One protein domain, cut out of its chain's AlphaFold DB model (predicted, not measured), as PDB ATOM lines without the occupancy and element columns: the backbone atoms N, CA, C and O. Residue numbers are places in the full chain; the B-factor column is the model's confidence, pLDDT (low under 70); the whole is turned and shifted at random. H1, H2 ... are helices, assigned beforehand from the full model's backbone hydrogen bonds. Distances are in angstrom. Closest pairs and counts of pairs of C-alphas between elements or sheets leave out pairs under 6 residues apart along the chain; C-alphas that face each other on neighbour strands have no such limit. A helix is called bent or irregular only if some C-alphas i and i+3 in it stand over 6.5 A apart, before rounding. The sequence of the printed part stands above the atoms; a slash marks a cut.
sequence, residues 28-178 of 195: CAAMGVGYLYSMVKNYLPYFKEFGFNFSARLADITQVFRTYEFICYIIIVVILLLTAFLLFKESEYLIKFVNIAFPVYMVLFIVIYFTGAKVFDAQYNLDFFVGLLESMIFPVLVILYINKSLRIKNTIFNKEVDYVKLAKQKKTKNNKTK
ATOM      1  N   CYS A  28     189.702 174.091 192.000       88.38
ATOM      2  CA  CYS A  28     189.674 174.018 190.534       88.38
ATOM      3  C   CYS A  28     190.717 174.943 189.895       88.38
ATOM      4  O   CYS A  28     191.445 174.524 188.994       88.38
ATOM      5  N   ALA A  29     190.816 176.187 190.372       87.38
ATOM      6  CA  ALA A  29     191.795 177.144 189.870       87.38
ATOM      7  C   ALA A  29     193.236 176.679 190.147       87.38
ATOM      8  O   ALA A  29     194.070 176.705 189.246       87.38
ATOM      9  N   ALA A  30     193.517 176.192 191.358       88.94
ATOM     10  CA  ALA A  30     194.828 175.677 191.743       88.94
ATOM     11  C   ALA A  30     195.229 174.444 190.921       88.94
ATOM     12  O   ALA A  30     196.360 174.373 190.445       88.94
ATOM     13  N   MET A  31     194.299 173.512 190.684       90.06
ATOM     14  CA  MET A  31     194.523 172.378 189.781       90.06
ATOM     15  C   MET A  31     194.843 172.863 188.364       90.06
ATOM     16  O   MET A  31     195.821 172.411 187.775       90.06
ATOM     17  N   GLY A  32     194.079 173.829 187.836       88.56
ATOM     18  CA  GLY A  32     194.325 174.414 186.516       88.56
ATOM     19  C   GLY A  32     195.716 175.045 186.402       88.56
ATOM     20  O   GLY A  32     196.437 174.788 185.439       88.56
ATOM     21  N   VAL A  33     196.136 175.805 187.419       90.50
ATOM     22  CA  VAL A  33     197.496 176.367 187.512       90.50
ATOM     23  C   VAL A  33     198.554 175.264 187.613       90.50
ATOM     24  O   VAL A  33     199.603 175.374 186.984       90.50
ATOM     25  N   GLY A  34     198.284 174.180 188.343       89.12
ATOM     26  CA  GLY A  34     199.175 173.023 188.440       89.12
ATOM     27  C   GLY A  34     199.426 172.353 187.085       89.12
ATOM     28  O   GLY A  34     200.578 172.101 186.726       89.12
ATOM     29  N   TYR A  35     198.372 172.137 186.293       89.31
ATOM     30  CA  TYR A  35     198.513 171.618 184.929       89.31
ATOM     31  C   TYR A  35     199.241 172.602 184.011       89.31
ATOM     32  O   TYR A  35     200.146 172.185 183.292       89.31
ATOM     33  N   LEU A  36     198.940 173.904 184.087       90.69
ATOM     34  CA  LEU A  36     199.678 174.941 183.353       90.69
ATOM     35  C   LEU A  36     201.173 174.935 183.695       90.69
ATOM     36  O   LEU A  36     202.015 175.001 182.803       90.69
ATOM     37  N   TYR A  37     201.521 174.814 184.974       89.94
ATOM     38  CA  TYR A  37     202.913 174.723 185.402       89.94
ATOM     39  C   TYR A  37     203.592 173.458 184.863       89.94
ATOM     40  O   TYR A  37     204.706 173.537 184.346       89.94
ATOM     41  N   SER A  38     202.915 172.305 184.912       86.56
ATOM     42  CA  SER A  38     203.412 171.059 184.312       86.56
ATOM     43  C   SER A  38     203.642 171.206 182.804       86.56
ATOM     44  O   SER A  38     204.687 170.800 182.296       86.56
ATOM     45  N   MET A  39     202.723 171.866 182.096       90.00
ATOM     46  CA  MET A  39     202.859 172.191 180.675       90.00
ATOM     47  C   MET A  39     204.103 173.046 180.404       90.00
ATOM     48  O   MET A  39     204.922 172.710 179.547       90.00
ATOM     49  N   VAL A  40     204.281 174.126 181.170       89.25
ATOM     50  CA  VAL A  40     205.428 175.033 181.028       89.25
ATOM     51  C   VAL A  40     206.747 174.324 181.327       89.25
ATOM     52  O   VAL A  40     207.725 174.530 180.614       89.25
ATOM     53  N   LYS A  41     206.786 173.484 182.362       88.50
ATOM     54  CA  LYS A  41     208.013 172.817 182.801       88.50
ATOM     55  C   LYS A  41     208.409 171.651 181.896       88.50
ATOM     56  O   LYS A  41     209.588 171.504 181.592       88.50
ATOM     57  N   ASN A  42     207.447 170.827 181.486       83.88
ATOM     58  CA  ASN A  42     207.730 169.534 180.859       83.88
ATOM     59  C   ASN A  42     207.570 169.545 179.331       83.88
ATOM     60  O   ASN A  42     208.205 168.741 178.658       83.88
ATOM     61  N   TYR A  43     206.756 170.449 178.772       85.69
ATOM     62  CA  TYR A  43     206.419 170.441 177.340       85.69
ATOM     63  C   TYR A  43     206.956 171.657 176.597       85.69
ATOM     64  O   TYR A  43     207.370 171.550 175.448       85.69
ATOM     65  N   LEU A  44     206.993 172.822 177.243       84.81
ATOM     66  CA  LEU A  44     207.495 174.041 176.611       84.81
ATOM     67  C   LEU A  44     208.972 173.950 176.178       84.81
ATOM     68  O   LEU A  44     209.272 174.417 175.081       84.81
ATOM     69  N   PRO A  45     209.900 173.366 176.969       86.62
ATOM     70  CA  PRO A  45     211.279 173.159 176.524       86.62
ATOM     71  C   PRO A  45     211.341 172.238 175.306       86.62
ATOM     72  O   PRO A  45     212.030 172.541 174.339       86.62
ATOM     73  N   TYR A  46     210.535 171.177 175.324       83.75
ATOM     74  CA  TYR A  46     210.417 170.227 174.229       83.75
ATOM     75  C   TYR A  46     209.933 170.904 172.928       83.75
ATOM     76  O   TYR A  46     210.570 170.769 171.886       83.75
ATOM     77  N   PHE A  47     208.872 171.719 172.974       85.38
ATOM     78  CA  PHE A  47     208.380 172.423 171.780       85.38
ATOM     79  C   PHE A  47     209.302 173.538 171.290       85.38
ATOM     80  O   PHE A  47     209.264 173.872 170.109       85.38
ATOM     81  N   LYS A  48     210.132 174.118 172.164       85.25
ATOM     82  CA  LYS A  48     211.160 175.079 171.739       85.25
ATOM     83  C   LYS A  48     212.240 174.424 170.880       85.25
ATOM     84  O   LYS A  48     212.786 175.095 170.014       85.25
ATOM     85  N   GLU A  49     212.545 173.155 171.133       84.06
ATOM     86  CA  GLU A  49     213.599 172.420 170.433       84.06
ATOM     87  C   GLU A  49     213.078 171.721 169.171       84.06
ATOM     88  O   GLU A  49     213.695 171.814 168.113       84.06
ATOM     89  N   PHE A  50     211.915 171.072 169.258       81.00
ATOM     90  CA  PHE A  50     211.405 170.204 168.189       81.00
ATOM     91  C   PHE A  50     210.181 170.760 167.453       81.00
ATOM     92  O   PHE A  50     209.767 170.194 166.441       81.00
ATOM     93  N   GLY A  51     209.588 171.855 167.937       82.94
ATOM     94  CA  GLY A  51     208.329 172.380 167.411       82.94
ATOM     95  C   GLY A  51     207.129 171.459 167.667       82.94
ATOM     96  O   GLY A  51     207.233 170.411 168.307       82.94
ATOM     97  N   PHE A  52     205.958 171.866 167.172       83.31
ATOM     98  CA  PHE A  52     204.761 171.024 167.197       83.31
ATOM     99  C   PHE A  52     204.790 170.049 166.025       83.31
ATOM    100  O   PHE A  52     204.792 170.463 164.866       83.31
ATOM    101  N   ASN A  53     204.754 168.756 166.331       79.38
ATOM    102  CA  ASN A  53     204.778 167.699 165.331       79.38
ATOM    103  C   ASN A  53     203.439 166.971 165.359       79.38
ATOM    104  O   ASN A  53     203.053 166.447 166.393       79.38
ATOM    105  N   PHE A  54     202.726 166.950 164.231       72.88
ATOM    106  CA  PHE A  54     201.394 166.333 164.112       72.88
ATOM    107  C   PHE A  54     201.394 165.055 163.261       72.88
ATOM    108  O   PHE A  54     200.369 164.393 163.124       72.88
ATOM    109  N   SER A  55     202.532 164.703 162.660       67.50
ATOM    110  CA  SER A  55     202.671 163.522 161.808       67.50
ATOM    111  C   SER A  55     204.044 162.890 161.986       67.50
ATOM    112  O   SER A  55     205.050 163.593 161.998       67.50
ATOM    113  N   ALA A  56     204.082 161.558 162.055       59.72
ATOM    114  CA  ALA A  56     205.316 160.786 162.181       59.72
ATOM    115  C   ALA A  56     206.013 160.556 160.834       59.72
ATOM    116  O   ALA A  56     207.059 159.922 160.782       59.72
ATOM    117  N   ARG A  57     205.472 161.087 159.723       58.16
ATOM    118  CA  ARG A  57     206.111 160.964 158.400       58.16
ATOM    119  C   ARG A  57     207.531 161.535 158.363       58.16
ATOM    120  O   ARG A  57     208.304 161.119 157.511       58.16
ATOM    121  N   LEU A  58     207.843 162.492 159.239       55.22
ATOM    122  CA  LEU A  58     209.136 163.184 159.302       55.22
ATOM    123  C   LEU A  58     209.635 163.418 160.744       55.22
ATOM    124  O   LEU A  58     210.687 164.024 160.918       55.22
ATOM    125  N   ALA A  59     208.900 162.962 161.764       59.06
ATOM    126  CA  ALA A  59     209.194 163.193 163.180       59.06
ATOM    127  C   ALA A  59     209.122 161.877 163.969       59.06
ATOM    128  O   ALA A  59     208.364 160.976 163.607       59.06
ATOM    129  N   ASP A  60     209.890 161.775 165.055       71.50
ATOM    130  CA  ASP A  60     209.848 160.624 165.966       71.50
ATOM    131  C   ASP A  60     208.429 160.468 166.560       71.50
ATOM    132  O   ASP A  60     207.773 161.447 166.923       71.50
ATOM    133  N   ILE A  61     207.935 159.234 166.676       69.62
ATOM    134  CA  ILE A  61     206.621 158.905 167.256       69.62
ATOM    135  C   ILE A  61     206.463 159.545 168.642       69.62
ATOM    136  O   ILE A  61     205.397 160.071 168.976       69.62
ATOM    137  N   THR A  62     207.544 159.574 169.423       73.94
ATOM    138  CA  THR A  62     207.566 160.198 170.750       73.94
ATOM    139  C   THR A  62     207.297 161.702 170.676       73.94
ATOM    140  O   THR A  62     206.556 162.249 171.495       73.94
ATOM    141  N   GLN A  63     207.854 162.378 169.670       72.69
ATOM    142  CA  GLN A  63     207.693 163.815 169.457       72.69
ATOM    143  C   GLN A  63     206.247 164.189 169.132       72.69
ATOM    144  O   GLN A  63     205.688 165.176 169.621       72.69
ATOM    145  N   VAL A  64     205.605 163.349 168.329       73.12
ATOM    146  CA  VAL A  64     204.216 163.565 167.976       73.12
ATOM    147  C   VAL A  64     203.290 163.267 169.156       73.12
ATOM    148  O   VAL A  64     202.409 164.073 169.455       73.12
ATOM    149  N   PHE A  65     203.525 162.181 169.898       76.81
ATOM    150  CA  PHE A  65     202.753 161.850 171.101       76.81
ATOM    151  C   PHE A  65     202.729 163.007 172.115       76.81
ATOM    152  O   PHE A  65     201.660 163.377 172.600       76.81
ATOM    153  N   ARG A  66     203.879 163.659 172.348       79.75
ATOM    154  CA  ARG A  66     203.991 164.851 173.210       79.75
ATOM    155  C   ARG A  66     203.100 166.014 172.766       79.75
ATOM    156  O   ARG A  66     202.573 166.734 173.613       79.75
ATOM    157  N   THR A  67     202.905 166.193 171.460       83.19
ATOM    158  CA  THR A  67     202.026 167.237 170.906       83.19
ATOM    159  C   THR A  67     200.561 166.971 171.254       83.19
ATOM    160  O   THR A  67     199.869 167.866 171.737       83.19
ATOM    161  N   TYR A  68     200.087 165.736 171.079       80.94
ATOM    162  CA  TYR A  68     198.712 165.357 171.427       80.94
ATOM    163  C   TYR A  68     198.469 165.369 172.941       80.94
ATOM    164  O   TYR A  68     197.448 165.882 173.398       80.94
ATOM    165  N   GLU A  69     199.430 164.878 173.723       82.12
ATOM    166  CA  GLU A  69     199.418 164.938 175.186       82.12
ATOM    167  C   GLU A  69     199.276 166.384 175.691       82.12
ATOM    168  O   GLU A  69     198.423 166.680 176.531       82.12
ATOM    169  N   PHE A  70     200.035 167.317 175.117       87.75
ATOM    170  CA  PHE A  70     199.922 168.734 175.444       87.75
ATOM    171  C   PHE A  70     198.537 169.317 175.130       87.75
ATOM    172  O   PHE A  70     197.998 170.083 175.931       87.75
ATOM    173  N   ILE A  71     197.925 168.935 174.005       88.50
ATOM    174  CA  ILE A  71     196.565 169.373 173.654       88.50
ATOM    175  C   ILE A  71     195.541 168.835 174.665       88.50
ATOM    176  O   ILE A  71     194.651 169.573 175.088       88.50
ATOM    177  N   CYS A  72     195.688 167.589 175.117       87.81
ATOM    178  CA  CYS A  72     194.857 167.036 176.186       87.81
ATOM    179  C   CYS A  72     194.983 167.847 177.488       87.81
ATOM    180  O   CYS A  72     193.965 168.168 178.104       87.81
ATOM    181  N   TYR A  73     196.199 168.253 177.872       88.75
ATOM    182  CA  TYR A  73     196.404 169.136 179.024       88.75
ATOM    183  C   TYR A  73     195.755 170.515 178.848       88.75
ATOM    184  O   TYR A  73     195.146 171.011 179.797       88.75
ATOM    185  N   ILE A  74     195.799 171.109 177.648       90.62
ATOM    186  CA  ILE A  74     195.067 172.356 177.355       90.62
ATOM    187  C   ILE A  74     193.574 172.170 177.637       90.62
ATOM    188  O   ILE A  74     192.963 173.010 178.296       90.62
ATOM    189  N   ILE A  75     192.987 171.065 177.173       90.56
ATOM    190  CA  ILE A  75     191.559 170.795 177.370       90.56
ATOM    191  C   ILE A  75     191.231 170.640 178.861       90.56
ATOM    192  O   ILE A  75     190.249 171.224 179.321       90.56
ATOM    193  N   ILE A  76     192.065 169.925 179.626       89.81
ATOM    194  CA  ILE A  76     191.920 169.795 181.088       89.81
ATOM    195  C   ILE A  76     191.924 171.177 181.752       89.81
ATOM    196  O   ILE A  76     191.032 171.487 182.544       89.81
ATOM    197  N   VAL A  77     192.891 172.032 181.408       91.75
ATOM    198  CA  VAL A  77     192.997 173.394 181.955       91.75
ATOM    199  C   VAL A  77     191.759 174.219 181.614       91.75
ATOM    200  O   VAL A  77     191.186 174.852 182.500       91.75
ATOM    201  N   VAL A  78     191.311 174.197 180.356       91.31
ATOM    202  CA  VAL A  78     190.110 174.924 179.916       91.31
ATOM    203  C   VAL A  78     188.883 174.459 180.694       91.31
ATOM    204  O   VAL A  78     188.118 175.289 181.181       91.31
ATOM    205  N   ILE A  79     188.718 173.149 180.872       90.56
ATOM    206  CA  ILE A  79     187.628 172.580 181.660       90.56
ATOM    207  C   ILE A  79     187.687 173.063 183.115       90.56
ATOM    208  O   ILE A  79     186.683 173.556 183.626       90.56
ATOM    209  N   LEU A  80     188.848 172.982 183.767       90.62
ATOM    210  CA  LEU A  80     189.019 173.413 185.159       90.62
ATOM    211  C   LEU A  80     188.718 174.904 185.342       90.62
ATOM    212  O   LEU A  80     188.049 175.282 186.306       90.62
ATOM    213  N   LEU A  81     189.158 175.743 184.403       88.75
ATOM    214  CA  LEU A  81     188.878 177.177 184.413       88.75
ATOM    215  C   LEU A  81     187.397 177.477 184.165       88.75
ATOM    216  O   LEU A  81     186.836 178.335 184.844       88.75
ATOM    217  N   LEU A  82     186.741 176.760 183.248       88.19
ATOM    218  CA  LEU A  82     185.299 176.889 183.029       88.19
ATOM    219  C   LEU A  82     184.505 176.477 184.268       88.19
ATOM    220  O   LEU A  82     183.558 177.170 184.633       88.19
ATOM    221  N   THR A  83     184.907 175.401 184.948       86.62
ATOM    222  CA  THR A  83     184.301 174.977 186.214       86.62
ATOM    223  C   THR A  83     184.520 176.021 187.309       86.62
ATOM    224  O   THR A  83     183.564 176.392 187.983       86.62
ATOM    225  N   ALA A  84     185.733 176.561 187.458       86.88
ATOM    226  CA  ALA A  84     186.007 177.623 188.425       86.88
ATOM    227  C   ALA A  84     185.183 178.888 188.129       86.88
ATOM    228  O   ALA A  84     184.570 179.459 189.028       86.88
ATOM    229  N   PHE A  85     185.103 179.301 186.863       85.38
ATOM    230  CA  PHE A  85     184.328 180.472 186.459       85.38
ATOM    231  C   PHE A  85     182.824 180.266 186.674       85.38
ATOM    232  O   PHE A  85     182.136 181.190 187.103       85.38
ATOM    233  N   LEU A  86     182.325 179.050 186.439       84.75
ATOM    234  CA  LEU A  86     180.944 178.658 186.714       84.75
ATOM    235  C   LEU A  86     180.597 178.760 188.202       84.75
ATOM    236  O   LEU A  86     179.523 179.245 188.546       84.75
ATOM    237  N   LEU A  87     181.502 178.306 189.070       81.69
ATOM    238  CA  LEU A  87     181.328 178.375 190.521       81.69
ATOM    239  C   LEU A  87     181.463 179.808 191.054       81.69
ATOM    240  O   LEU A  87     180.777 180.173 192.003       81.69
ATOM    241  N   PHE A  88     182.325 180.623 190.440       80.50
ATOM    242  CA  PHE A  88     182.532 182.019 190.825       80.50
ATOM    243  C   PHE A  88     181.385 182.933 190.378       80.50
ATOM    244  O   PHE A  88     180.992 183.847 191.102       80.50
ATOM    245  N   LYS A  89     180.858 182.715 189.168       77.25
ATOM    246  CA  LYS A  89     179.829 183.561 188.559       77.25
ATOM    247  C   LYS A  89     178.572 182.747 188.286       77.25
ATOM    248  O   LYS A  89     178.430 182.113 187.246       77.25
ATOM    249  N   GLU A  90     177.604 182.856 189.187       66.56
ATOM    250  CA  GLU A  90     176.300 182.189 189.092       66.56
ATOM    251  C   GLU A  90     175.376 182.834 188.031       66.56
ATOM    252  O   GLU A  90     174.316 183.378 188.329       66.56
ATOM    253  N   SER A  91     175.786 182.815 186.760       70.75
ATOM    254  CA  SER A  91     175.004 183.341 185.636       70.75
ATOM    255  C   SER A  91     174.305 182.223 184.868       70.75
ATOM    256  O   SER A  91     174.934 181.250 184.456       70.75
ATOM    257  N   GLU A  92     173.014 182.402 184.581       69.88
ATOM    258  CA  GLU A  92     172.226 181.456 183.781       69.88
ATOM    259  C   GLU A  92     172.840 181.204 182.390       69.88
ATOM    260  O   GLU A  92     172.907 180.065 181.922       69.88
ATOM    261  N   TYR A  93     173.337 182.264 181.742       77.94
ATOM    262  CA  TYR A  93     174.015 182.166 180.448       77.94
ATOM    263  C   TYR A  93     175.289 181.330 180.543       77.94
ATOM    264  O   TYR A  93     175.562 180.520 179.659       77.94
ATOM    265  N   LEU A  94     176.042 181.492 181.633       78.50
ATOM    266  CA  LEU A  94     177.274 180.750 181.841       78.50
ATOM    267  C   LEU A  94     177.001 179.267 182.102       78.50
ATOM    268  O   LEU A  94     177.691 178.424 181.543       78.50
ATOM    269  N   ILE A  95     175.960 178.934 182.868       77.44
ATOM    270  CA  ILE A  95     175.548 177.539 183.080       77.44
ATOM    271  C   ILE A  95     175.174 176.876 181.756       77.44
ATOM    272  O   ILE A  95     175.636 175.773 181.470       77.44
ATOM    273  N   LYS A  96     174.362 177.547 180.927       81.31
ATOM    274  CA  LYS A  96     173.995 177.035 179.597       81.31
ATOM    275  C   LYS A  96     175.230 176.823 178.728       81.31
ATOM    276  O   LYS A  96     175.362 175.764 178.122       81.31
ATOM    277  N   PHE A  97     176.141 177.796 178.709       84.88
ATOM    278  CA  PHE A  97     177.388 177.696 177.963       84.88
ATOM    279  C   PHE A  97     178.245 176.521 178.442       84.88
ATOM    280  O   PHE A  97     178.619 175.685 177.627       84.88
ATOM    281  N   VAL A  98     178.507 176.398 179.747       83.94
ATOM    282  CA  VAL A  98     179.355 175.327 180.295       83.94
ATOM    283  C   VAL A  98     178.723 173.950 180.086       83.94
ATOM    284  O   VAL A  98     179.430 173.011 179.737       83.94
ATOM    285  N   ASN A  99     177.399 173.826 180.185       82.50
ATOM    286  CA  ASN A  99     176.696 172.569 179.911       82.50
ATOM    287  C   ASN A  99     176.797 172.098 178.457       82.50
ATOM    288  O   ASN A  99     176.653 170.903 178.207       82.50
ATOM    289  N   ILE A 100     177.036 173.007 177.509       85.19
ATOM    290  CA  ILE A 100     177.283 172.670 176.100       85.19
ATOM    291  C   ILE A 100     178.784 172.480 175.861       85.19
ATOM    292  O   ILE A 100     179.200 171.493 175.264       85.19
ATOM    293  N   ALA A 101     179.608 173.406 176.350       85.50
ATOM    294  CA  ALA A 101     181.046 173.413 176.125       85.50
ATOM    295  C   ALA A 101     181.727 172.182 176.735       85.50
ATOM    296  O   ALA A 101     182.571 171.565 176.097       85.50
ATOM    297  N   PHE A 102     181.338 171.783 177.946       85.31
ATOM    298  CA  PHE A 102     181.962 170.668 178.649       85.31
ATOM    299  C   PHE A 102     181.859 169.323 177.905       85.31
ATOM    300  O   PHE A 102     182.901 168.713 177.668       85.31
ATOM    301  N   PRO A 103     180.672 168.838 177.481       84.75
ATOM    302  CA  PRO A 103     180.592 167.604 176.700       84.75
ATOM    303  C   PRO A 103     181.316 167.718 175.354       84.75
ATOM    304  O   PRO A 103     181.932 166.744 174.930       84.75
ATOM    305  N   VAL A 104     181.317 168.893 174.712       88.50
ATOM    306  CA  VAL A 104     182.101 169.123 173.485       88.50
ATOM    307  C   VAL A 104     183.596 168.941 173.751       88.50
ATOM    308  O   VAL A 104     184.254 168.207 173.017       88.50
ATOM    309  N   TYR A 105     184.130 169.528 174.823       88.94
ATOM    310  CA  TYR A 105     185.532 169.358 175.207       88.94
ATOM    311  C   TYR A 105     185.871 167.916 175.598       88.94
ATOM    312  O   TYR A 105     186.947 167.441 175.248       88.94
ATOM    313  N   MET A 106     184.957 167.190 176.247       84.62
ATOM    314  CA  MET A 106     185.145 165.765 176.551       84.62
ATOM    315  C   MET A 106     185.202 164.908 175.282       84.62
ATOM    316  O   MET A 106     186.058 164.033 175.166       84.62
ATOM    317  N   VAL A 107     184.325 165.170 174.307       88.69
ATOM    318  CA  VAL A 107     184.368 164.483 173.008       88.69
ATOM    319  C   VAL A 107     185.661 164.823 172.273       88.69
ATOM    320  O   VAL A 107     186.331 163.916 171.791       88.69
ATOM    321  N   LEU A 108     186.053 166.102 172.234       88.62
ATOM    322  CA  LEU A 108     187.315 166.530 171.628       88.62
ATOM    323  C   LEU A 108     188.514 165.842 172.280       88.62
ATOM    324  O   LEU A 108     189.366 165.331 171.565       88.62
ATOM    325  N   PHE A 109     188.556 165.770 173.609       87.38
ATOM    326  CA  PHE A 109     189.614 165.091 174.357       87.38
ATOM    327  C   PHE A 109     189.757 163.621 173.938       87.38
ATOM    328  O   PHE A 109     190.852 163.173 173.601       87.38
ATOM    329  N   ILE A 110     188.641 162.887 173.887       85.56
ATOM    330  CA  ILE A 110     188.615 161.485 173.452       85.56
ATOM    331  C   ILE A 110     189.090 161.383 171.997       85.56
ATOM    332  O   ILE A 110     190.002 160.618 171.692       85.56
ATOM    333  N   VAL A 111     188.516 162.182 171.097       87.81
ATOM    334  CA  VAL A 111     188.853 162.158 169.667       87.81
ATOM    335  C   VAL A 111     190.332 162.463 169.439       87.81
ATOM    336  O   VAL A 111     190.971 161.763 168.660       87.81
ATOM    337  N   ILE A 112     190.893 163.459 170.122       85.81
ATOM    338  CA  ILE A 112     192.303 163.855 170.007       85.81
ATOM    339  C   ILE A 112     193.215 162.724 170.477       85.81
ATOM    340  O   ILE A 112     194.174 162.403 169.780       85.81
ATOM    341  N   TYR A 113     192.882 162.067 171.591       79.12
ATOM    342  CA  TYR A 113     193.657 160.934 172.083       79.12
ATOM    343  C   TYR A 113     193.642 159.745 171.106       79.12
ATOM    344  O   TYR A 113     194.697 159.244 170.720       79.12
ATOM    345  N   PHE A 114     192.458 159.319 170.651       79.50
ATOM    346  CA  PHE A 114     192.330 158.172 169.744       79.50
ATOM    347  C   PHE A 114     192.857 158.466 168.335       79.50
ATOM    348  O   PHE A 114     193.429 157.581 167.703       79.50
ATOM    349  N   THR A 115     192.702 159.699 167.845       78.50
ATOM    350  CA  THR A 115     193.286 160.125 166.564       78.50
ATOM    351  C   THR A 115     194.802 160.157 166.669       78.50
ATOM    352  O   THR A 115     195.463 159.662 165.766       78.50
ATOM    353  N   GLY A 116     195.346 160.651 167.785       70.75
ATOM    354  CA  GLY A 116     196.768 160.539 168.087       70.75
ATOM    355  C   GLY A 116     197.215 159.081 168.010       70.75
ATOM    356  O   GLY A 116     197.952 158.719 167.107       70.75
ATOM    357  N   ALA A 117     196.687 158.207 168.866       68.94
ATOM    358  CA  ALA A 117     197.082 156.795 168.901       68.94
ATOM    359  C   ALA A 117     196.984 156.084 167.532       68.94
ATOM    360  O   ALA A 117     197.905 155.367 167.141       68.94
ATOM    361  N   LYS A 118     195.908 156.329 166.769       72.06
ATOM    362  CA  LYS A 118     195.677 155.699 165.459       72.06
ATOM    363  C   LYS A 118     196.606 156.213 164.355       72.06
ATOM    364  O   LYS A 118     196.940 155.449 163.459       72.06
ATOM    365  N   VAL A 119     197.012 157.483 164.381       66.44
ATOM    366  CA  VAL A 119     197.929 158.044 163.370       66.44
ATOM    367  C   VAL A 119     199.350 157.475 163.512       66.44
ATOM    368  O   VAL A 119     200.113 157.525 162.549       66.44
ATOM    369  N   PHE A 120     199.700 156.894 164.666       58.31
ATOM    370  CA  PHE A 120     201.065 156.441 164.963       58.31
ATOM    371  C   PHE A 120     201.267 154.926 164.993       58.31
ATOM    372  O   PHE A 120     202.385 154.512 165.289       58.31
ATOM    373  N   ASP A 121     200.228 154.108 164.754       58.19
ATOM    374  CA  ASP A 121     200.249 152.652 165.033       58.19
ATOM    375  C   ASP A 121     200.845 152.326 166.425       58.19
ATOM    376  O   ASP A 121     201.354 151.235 166.694       58.19
ATOM    377  N   ALA A 122     200.798 153.300 167.337       53.66
ATOM    378  CA  ALA A 122     201.379 153.200 168.658       53.66
ATOM    379  C   ALA A 122     200.420 152.388 169.524       53.66
ATOM    380  O   ALA A 122     199.211 152.639 169.530       53.66
ATOM    381  N   GLN A 123     200.951 151.416 170.272       58.28
ATOM    382  CA  GLN A 123     200.152 150.694 171.258       58.28
ATOM    383  C   GLN A 123     199.476 151.711 172.184       58.28
ATOM    384  O   GLN A 123     200.137 152.599 172.724       58.28
ATOM    385  N   TYR A 124     198.153 151.602 172.332       61.19
ATOM    386  CA  TYR A 124     197.386 152.480 173.208       61.19
ATOM    387  C   TYR A 124     198.008 152.464 174.605       61.19
ATOM    388  O   TYR A 124     197.945 151.448 175.297       61.19
ATOM    389  N   ASN A 125     198.576 153.589 175.038       67.44
ATOM    390  CA  ASN A 125     199.042 153.734 176.411       67.44
ATOM    391  C   ASN A 125     197.828 153.993 177.317       67.44
ATOM    392  O   ASN A 125     197.500 155.128 177.661       67.44
ATOM    393  N   LEU A 126     197.094 152.919 177.611       68.81
ATOM    394  CA  LEU A 126     195.846 152.979 178.366       68.81
ATOM    395  C   LEU A 126     196.056 153.534 179.775       68.81
ATOM    396  O   LEU A 126     195.226 154.320 180.218       68.81
ATOM    397  N   ASP A 127     197.168 153.215 180.434       73.31
ATOM    398  CA  ASP A 127     197.475 153.725 181.777       73.31
ATOM    399  C   ASP A 127     197.590 155.251 181.775       73.31
ATOM    400  O   ASP A 127     197.008 155.944 182.613       73.31
ATOM    401  N   PHE A 128     198.275 155.792 180.768       71.06
ATOM    402  CA  PHE A 128     198.377 157.230 180.579       71.06
ATOM    403  C   PHE A 128     197.012 157.877 180.289       71.06
ATOM    404  O   PHE A 128     196.661 158.899 180.885       71.06
ATOM    405  N   PHE A 129     196.208 157.271 179.412       74.50
ATOM    406  CA  PHE A 129     194.862 157.762 179.106       74.50
ATOM    407  C   PHE A 129     193.950 157.786 180.330       74.50
ATOM    408  O   PHE A 129     193.219 158.754 180.542       74.50
ATOM    409  N   VAL A 130     194.007 156.731 181.144       80.00
ATOM    410  CA  VAL A 130     193.246 156.625 182.388       80.00
ATOM    411  C   VAL A 130     193.673 157.725 183.358       80.00
ATOM    412  O   VAL A 130     192.802 158.421 183.872       80.00
ATOM    413  N   GLY A 131     194.973 157.990 183.518       80.25
ATOM    414  CA  GLY A 131     195.452 159.099 184.355       80.25
ATOM    415  C   GLY A 131     194.968 160.481 183.883       80.25
ATOM    416  O   GLY A 131     194.596 161.343 184.689       80.25
ATOM    417  N   LEU A 132     194.889 160.707 182.568       79.38
ATOM    418  CA  LEU A 132     194.290 161.937 182.040       79.38
ATOM    419  C   LEU A 132     192.768 161.993 182.267       79.38
ATOM    420  O   LEU A 132     192.237 163.063 182.564       79.38
ATOM    421  N   LEU A 133     192.054 160.867 182.170       82.31
ATOM    422  CA  LEU A 133     190.619 160.798 182.473       82.31
ATOM    423  C   LEU A 133     190.323 161.046 183.956       82.31
ATOM    424  O   LEU A 133     189.347 161.726 184.272       82.31
ATOM    425  N   GLU A 134     191.168 160.554 184.863       83.88
ATOM    426  CA  GLU A 134     191.048 160.803 186.304       83.88
ATOM    427  C   GLU A 134     191.045 162.302 186.623       83.88
ATOM    428  O   GLU A 134     190.256 162.777 187.443       83.88
ATOM    429  N   SER A 135     191.843 163.065 185.876       81.06
ATOM    430  CA  SER A 135     191.925 164.527 185.973       81.06
ATOM    431  C   SER A 135     190.590 165.228 185.656       81.06
ATOM    432  O   SER A 135     190.349 166.348 186.111       81.06
ATOM    433  N   MET A 136     189.693 164.568 184.913       81.69
ATOM    434  CA  MET A 136     188.376 165.085 184.521       81.69
ATOM    435  C   MET A 136     187.246 164.686 185.480       81.69
ATOM    436  O   MET A 136     186.171 165.289 185.433       81.69
ATOM    437  N   ILE A 137     187.463 163.709 186.371       84.94
ATOM    438  CA  ILE A 137     186.422 163.200 187.281       84.94
ATOM    439  C   ILE A 137     185.870 164.326 188.155       84.94
ATOM    440  O   ILE A 137     184.656 164.494 188.277       84.94
ATOM    441  N   PHE A 138     186.755 165.126 188.748       82.12
ATOM    442  CA  PHE A 138     186.351 166.189 189.660       82.12
ATOM    443  C   PHE A 138     185.494 167.276 188.971       82.12
ATOM    444  O   PHE A 138     184.378 167.521 189.440       82.12
ATOM    445  N   PRO A 139     185.901 167.859 187.823       82.12
ATOM    446  CA  PRO A 139     185.045 168.758 187.041       82.12
ATOM    447  C   PRO A 139     183.678 168.169 186.654       82.12
ATOM    448  O   PRO A 139     182.658 168.856 186.759       82.12
ATOM    449  N   VAL A 140     183.633 166.890 186.255       83.88
ATOM    450  CA  VAL A 140     182.375 166.190 185.930       83.88
ATOM    451  C   VAL A 140     181.446 166.161 187.142       83.88
ATOM    452  O   VAL A 140     180.264 166.496 187.025       83.88
ATOM    453  N   LEU A 141     181.963 165.783 188.314       83.50
ATOM    454  CA  LEU A 141     181.180 165.715 189.550       83.50
ATOM    455  C   LEU A 141     180.605 167.082 189.932       83.50
ATOM    456  O   LEU A 141     179.433 167.166 190.305       83.50
ATOM    457  N   VAL A 142     181.389 168.152 189.778       81.50
ATOM    458  CA  VAL A 142     180.935 169.524 190.037       81.50
ATOM    459  C   VAL A 142     179.787 169.914 189.103       81.50
ATOM    460  O   VAL A 142     178.763 170.421 189.559       81.50
ATOM    461  N   ILE A 143     179.892 169.633 187.804       79.88
ATOM    462  CA  ILE A 143     178.827 169.961 186.844       79.88
ATOM    463  C   ILE A 143     177.565 169.139 187.096       79.88
ATOM    464  O   ILE A 143     176.454 169.676 187.060       79.88
ATOM    465  N   LEU A 144     177.706 167.846 187.394       79.56
ATOM    466  CA  LEU A 144     176.576 167.005 187.791       79.56
ATOM    467  C   LEU A 144     175.896 167.554 189.046       79.56
ATOM    468  O   LEU A 144     174.664 167.582 189.105       79.56
ATOM    469  N   TYR A 145     176.677 168.022 190.020       76.62
ATOM    470  CA  TYR A 145     176.161 168.654 191.227       76.62
ATOM    471  C   TYR A 145     175.376 169.932 190.908       76.62
ATOM    472  O   TYR A 145     174.221 170.046 191.316       76.62
ATOM    473  N   ILE A 146     175.945 170.849 190.123       74.06
ATOM    474  CA  ILE A 146     175.296 172.106 189.710       74.06
ATOM    475  C   ILE A 146     173.979 171.826 188.975       74.06
ATOM    476  O   ILE A 146     172.947 172.422 189.285       74.06
ATOM    477  N   ASN A 147     173.974 170.853 188.061       70.25
ATOM    478  CA  ASN A 147     172.793 170.498 187.275       70.25
ATOM    479  C   ASN A 147     171.722 169.724 188.057       70.25
ATOM    480  O   ASN A 147     170.534 169.818 187.729       70.25
ATOM    481  N   LYS A 148     172.094 168.935 189.073       69.06
ATOM    482  CA  LYS A 148     171.137 168.178 189.901       69.06
ATOM    483  C   LYS A 148     170.679 168.938 191.144       69.06
ATOM    484  O   LYS A 148     169.603 168.638 191.662       69.06
ATOM    485  N   SER A 149     171.445 169.916 191.620       63.91
ATOM    486  CA  SER A 149     171.123 170.666 192.832       63.91
ATOM    487  C   SER A 149     169.885 171.540 192.621       63.91
ATOM    488  O   SER A 149     169.915 172.564 191.937       63.91
ATOM    489  N   LEU A 150     168.779 171.151 193.265       52.75
ATOM    490  CA  LEU A 150     167.545 171.941 193.338       52.75
ATOM    491  C   LEU A 150     167.792 173.333 193.927       52.75
ATOM    492  O   LEU A 150     167.098 174.272 193.566       52.75
ATOM    493  N   ARG A 151     168.784 173.478 194.816       54.62
ATOM    494  CA  ARG A 151     169.150 174.764 195.419       54.62
ATOM    495  C   ARG A 151     169.713 175.714 194.366       54.62
ATOM    496  O   ARG A 151     169.177 176.798 194.220       54.62
ATOM    497  N   ILE A 152     170.696 175.272 193.582       56.94
ATOM    498  CA  ILE A 152     171.308 176.065 192.503       56.94
ATOM    499  C   ILE A 152     170.282 176.362 191.402       56.94
ATOM    500  O   ILE A 152     170.160 177.499 190.954       56.94
ATOM    501  N   LYS A 153     169.453 175.376 191.035       53.34
ATOM    502  CA  LYS A 153     168.322 175.609 190.126       53.34
ATOM    503  C   LYS A 153     167.343 176.657 190.660       53.34
ATOM    504  O   LYS A 153     166.867 177.481 189.890       53.34
ATOM    505  N   ASN A 154     167.066 176.668 191.960       50.50
ATOM    506  CA  ASN A 154     166.156 177.641 192.560       50.50
ATOM    507  C   ASN A 154     166.785 179.029 192.745       50.50
ATOM    508  O   ASN A 154     166.056 180.008 192.642       50.50
ATOM    509  N   THR A 155     168.093 179.129 192.994       52.81
ATOM    510  CA  THR A 155     168.803 180.414 193.117       52.81
ATOM    511  C   THR A 155     169.033 181.067 191.751       52.81
ATOM    512  O   THR A 155     168.906 182.279 191.630       52.81
ATOM    513  N   ILE A 156     169.331 180.273 190.712       49.41
ATOM    514  CA  ILE A 156     169.814 180.790 189.421       49.41
ATOM    515  C   ILE A 156     168.732 180.801 188.331       49.41
ATOM    516  O   ILE A 156     168.690 181.730 187.530       49.41
ATOM    517  N   PHE A 157     167.818 179.822 188.304       46.12
ATOM    518  CA  PHE A 157     166.738 179.751 187.301       46.12
ATOM    519  C   PHE A 157     165.392 180.288 187.802       46.12
ATOM    520  O   PHE A 157     164.397 180.223 187.085       46.12
ATOM    521  N   ASN A 158     165.334 180.820 189.023       43.25
ATOM    522  CA  ASN A 158     164.097 181.321 189.601       43.25
ATOM    523  C   ASN A 158     164.314 182.652 190.327       43.25
ATOM    524  O   ASN A 158     164.522 182.718 191.538       43.25
ATOM    525  N   LYS A 159     164.107 183.741 189.579       48.16
ATOM    526  CA  LYS A 159     163.369 184.876 190.140       48.16
ATOM    527  C   LYS A 159     162.045 184.304 190.655       48.16
ATOM    528  O   LYS A 159     161.191 183.935 189.862       48.16
ATOM    529  N   GLU A 160     161.933 184.158 191.971       39.44
ATOM    530  CA  GLU A 160     160.752 183.626 192.654       39.44
ATOM    531  C   GLU A 160     160.393 182.164 192.301       39.44
ATOM    532  O   GLU A 160     159.329 181.885 191.739       39.44
ATOM    533  N   VAL A 161     161.139 181.179 192.839       45.06
ATOM    534  CA  VAL A 161     160.407 180.042 193.430       45.06
ATOM    535  C   VAL A 161     159.709 180.649 194.615       45.06
ATOM    536  O   VAL A 161     160.233 180.722 195.725       45.06
ATOM    537  N   ASP A 162     158.540 181.181 194.328       44.19
ATOM    538  CA  ASP A 162     157.642 181.732 195.293       44.19
ATOM    539  C   ASP A 162     157.252 180.550 196.191       44.19
ATOM    540  O   ASP A 162     156.325 179.780 195.926       44.19
ATOM    541  N   TYR A 163     158.032 180.332 197.251       47.31
ATOM    542  CA  TYR A 163     157.713 179.382 198.305       47.31
ATOM    543  C   TYR A 163     156.317 179.695 198.862       47.31
ATOM    544  O   TYR A 163     155.671 178.797 199.398       47.31
ATOM    545  N   VAL A 164     155.808 180.920 198.655       44.72
ATOM    546  CA  VAL A 164     154.417 181.306 198.877       44.72
ATOM    547  C   VAL A 164     153.480 180.737 197.806       44.72
ATOM    548  O   VAL A 164     152.433 180.246 198.203       44.72
ATOM    549  N   LYS A 165     153.801 180.685 196.500       49.50
ATOM    550  CA  LYS A 165     152.994 179.943 195.491       49.50
ATOM    551  C   LYS A 165     152.977 178.442 195.758       49.50
ATOM    552  O   LYS A 165     151.896 177.860 195.744       49.50
ATOM    553  N   LEU A 166     154.116 177.812 196.061       53.03
ATOM    554  CA  LEU A 166     154.154 176.376 196.385       53.03
ATOM    555  C   LEU A 166     153.437 176.072 197.713       53.03
ATOM    556  O   LEU A 166     152.685 175.098 197.799       53.03
ATOM    557  N   ALA A 167     153.588 176.924 198.735       54.31
ATOM    558  CA  ALA A 167     152.831 176.803 199.982       54.31
ATOM    559  C   ALA A 167     151.336 177.091 199.784       54.31
ATOM    560  O   ALA A 167     150.516 176.364 200.342       54.31
ATOM    561  N   LYS A 168     150.960 178.086 198.968       54.78
ATOM    562  CA  LYS A 168     149.565 178.388 198.605       54.78
ATOM    563  C   LYS A 168     148.950 177.211 197.859       54.78
ATOM    564  O   LYS A 168     147.914 176.733 198.292       54.78
ATOM    565  N   GLN A 169     149.602 176.660 196.835       57.00
ATOM    566  CA  GLN A 169     149.112 175.478 196.113       57.00
ATOM    567  C   GLN A 169     148.929 174.270 197.041       57.00
ATOM    568  O   GLN A 169     147.911 173.580 196.962       57.00
ATOM    569  N   LYS A 170     149.857 174.042 197.980       56.50
ATOM    570  CA  LYS A 170     149.756 172.949 198.958       56.50
ATOM    571  C   LYS A 170     148.644 173.185 199.991       56.50
ATOM    572  O   LYS A 170     147.921 172.248 200.322       56.50
ATOM    573  N   LYS A 171     148.452 174.428 200.450       57.28
ATOM    574  CA  LYS A 171     147.368 174.825 201.368       57.28
ATOM    575  C   LYS A 171     145.999 174.710 200.690       57.28
ATOM    576  O   LYS A 171     145.075 174.167 201.286       57.28
ATOM    577  N   THR A 172     145.890 175.114 199.425       61.34
ATOM    578  CA  THR A 172     144.672 174.961 198.613       61.34
ATOM    579  C   THR A 172     144.351 173.489 198.352       61.34
ATOM    580  O   THR A 172     143.188 173.099 198.422       61.34
ATOM    581  N   LYS A 173     145.369 172.645 198.117       63.53
ATOM    582  CA  LYS A 173     145.185 171.196 197.948       63.53
ATOM    583  C   LYS A 173     144.705 170.533 199.244       63.53
ATOM    584  O   LYS A 173     143.706 169.831 199.205       63.53
ATOM    585  N   ASN A 174     145.319 170.843 200.391       61.88
ATOM    586  CA  ASN A 174     144.870 170.334 201.696       61.88
ATOM    587  C   ASN A 174     143.457 170.805 202.073       61.88
ATOM    588  O   ASN A 174     142.682 170.017 202.610       61.88
ATOM    589  N   ASN A 175     143.098 172.061 201.783       60.75
ATOM    590  CA  ASN A 175     141.744 172.554 202.048       60.75
ATOM    591  C   ASN A 175     140.694 171.854 201.177       60.75
ATOM    592  O   ASN A 175     139.621 171.544 201.686       60.75
ATOM    593  N   LYS A 176     140.994 171.561 199.903       62.97
ATOM    594  CA  LYS A 176     140.086 170.793 199.036       62.97
ATOM    595  C   LYS A 176     139.866 169.369 199.549       62.97
ATOM    596  O   LYS A 176     138.719 168.939 199.609       62.97
ATOM    597  N   THR A 177     140.924 168.673 199.966       64.50
ATOM    598  CA  THR A 177     140.806 167.309 200.506       64.50
ATOM    599  C   THR A 177     140.013 167.290 201.812       64.50
ATOM    600  O   THR A 177     139.098 166.491 201.964       64.50
ATOM    601  N   LYS A 178     140.279 168.241 202.716       66.19
ATOM    602  CA  LYS A 178     139.570 168.346 203.998       66.19
ATOM    603  C   LYS A 178     138.091 168.710 203.822       66.19
ATOM    604  O   LYS A 178     137.239 168.185 204.527       66.19
TER     605      LYS A 178
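Overview. This is residues 28 to 178 of the 195 residues of the protein "DUF2569 domain-containing protein" of Eubacteriaceae bacterium (UniProt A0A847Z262). A long helical hairpin, H3 and H4, makes the core, with H1 packed along H3 and the bent helix H5 running back beside the pair; short H2 sits at one end, while at the other end H6 leads to H7, which sticks out as a free tail. H3, H4 and the arm H5b form an up-and-down bundle, each running against the one before it. The printed part has 151 residues with seven named helices, H1 to H7 in chain order, and no named strand: the class is all helix. It is only just extended, close to loose, with a radius of gyration of the C-alphas of 22.4 A and spans of 81 by 27 by 22 A, the tail adding to the length.

Along the chain. H1, residues 28 to 42, begins at C-alpha 28 (189.674, 174.018, 190.534) and is 21.0 A long. H2 is residues 44 to 50. H3, residues 61 to 88, is 40.9 A long, and H4, residues 92 to 119, is 40.3 A long, beginning at C-alpha 92 (172.226, 181.456, 183.781). H5, residues 126 to 148, was assigned as one helix by its hydrogen bonds but is bent, with C-alphas 135 and 138 6.9 A apart; its arms are H5a, residues 126 to 135, and H5b, residues 138 to 148. H6 is residues 150 to 156. H7, residues 163 to 178, is 22.0 A long and ends at C-alpha 178 (139.570, 168.346, 203.998).

Arrangement. H3 is the hub, touching H1, H4 and H5b. H3 and H4 form a hairpin at a shallow tilt of 11 degrees, opposite ways; their closest C-alphas, Cys 72 and Phe 109, are 5.9 A apart. H1 touches H3 at a shallow tilt of 21 degrees, opposite ways, closest at the C-alphas of Gly 32 and Val 77, 4.9 A. H3 touches H5b with residues 79 to 83 alone, closest at the C-alphas of Thr 83 and Pro 139, 6.3 A. H5a is close to H3 but not clearly touching, with the C-alphas of Ile 76 and Ser 135 closest at 7.2 A. H5b and H6 only just touch, and only at the corner, with 3 pairs of C-alphas within 8 A, the closest being Ile 146 and Ile 152 at 6.3 A. H2 is close to H3 but not clearly touching, closest at the C-alphas of Phe 50 and Gln 63, 7.5 A. H6 and H7 are apart. Every O i to N i+4 pair is within hydrogen-bond range in H1, H2, H3, H5a, H5b, H6 and H7; in H4 it is 23 of 24.

Size, cuts and confidence. The C-alphas of Leu 58 and Lys 178, the two farthest apart, are 82.8 A apart. Residues 163 to 178 stand free; without them the body spans 65 by 26 by 23 A. The printed part has no cut and no long link. Mean pLDDT of the printed part is 75.0; among the residues under 70 are 119 to 126 and 148 to 178.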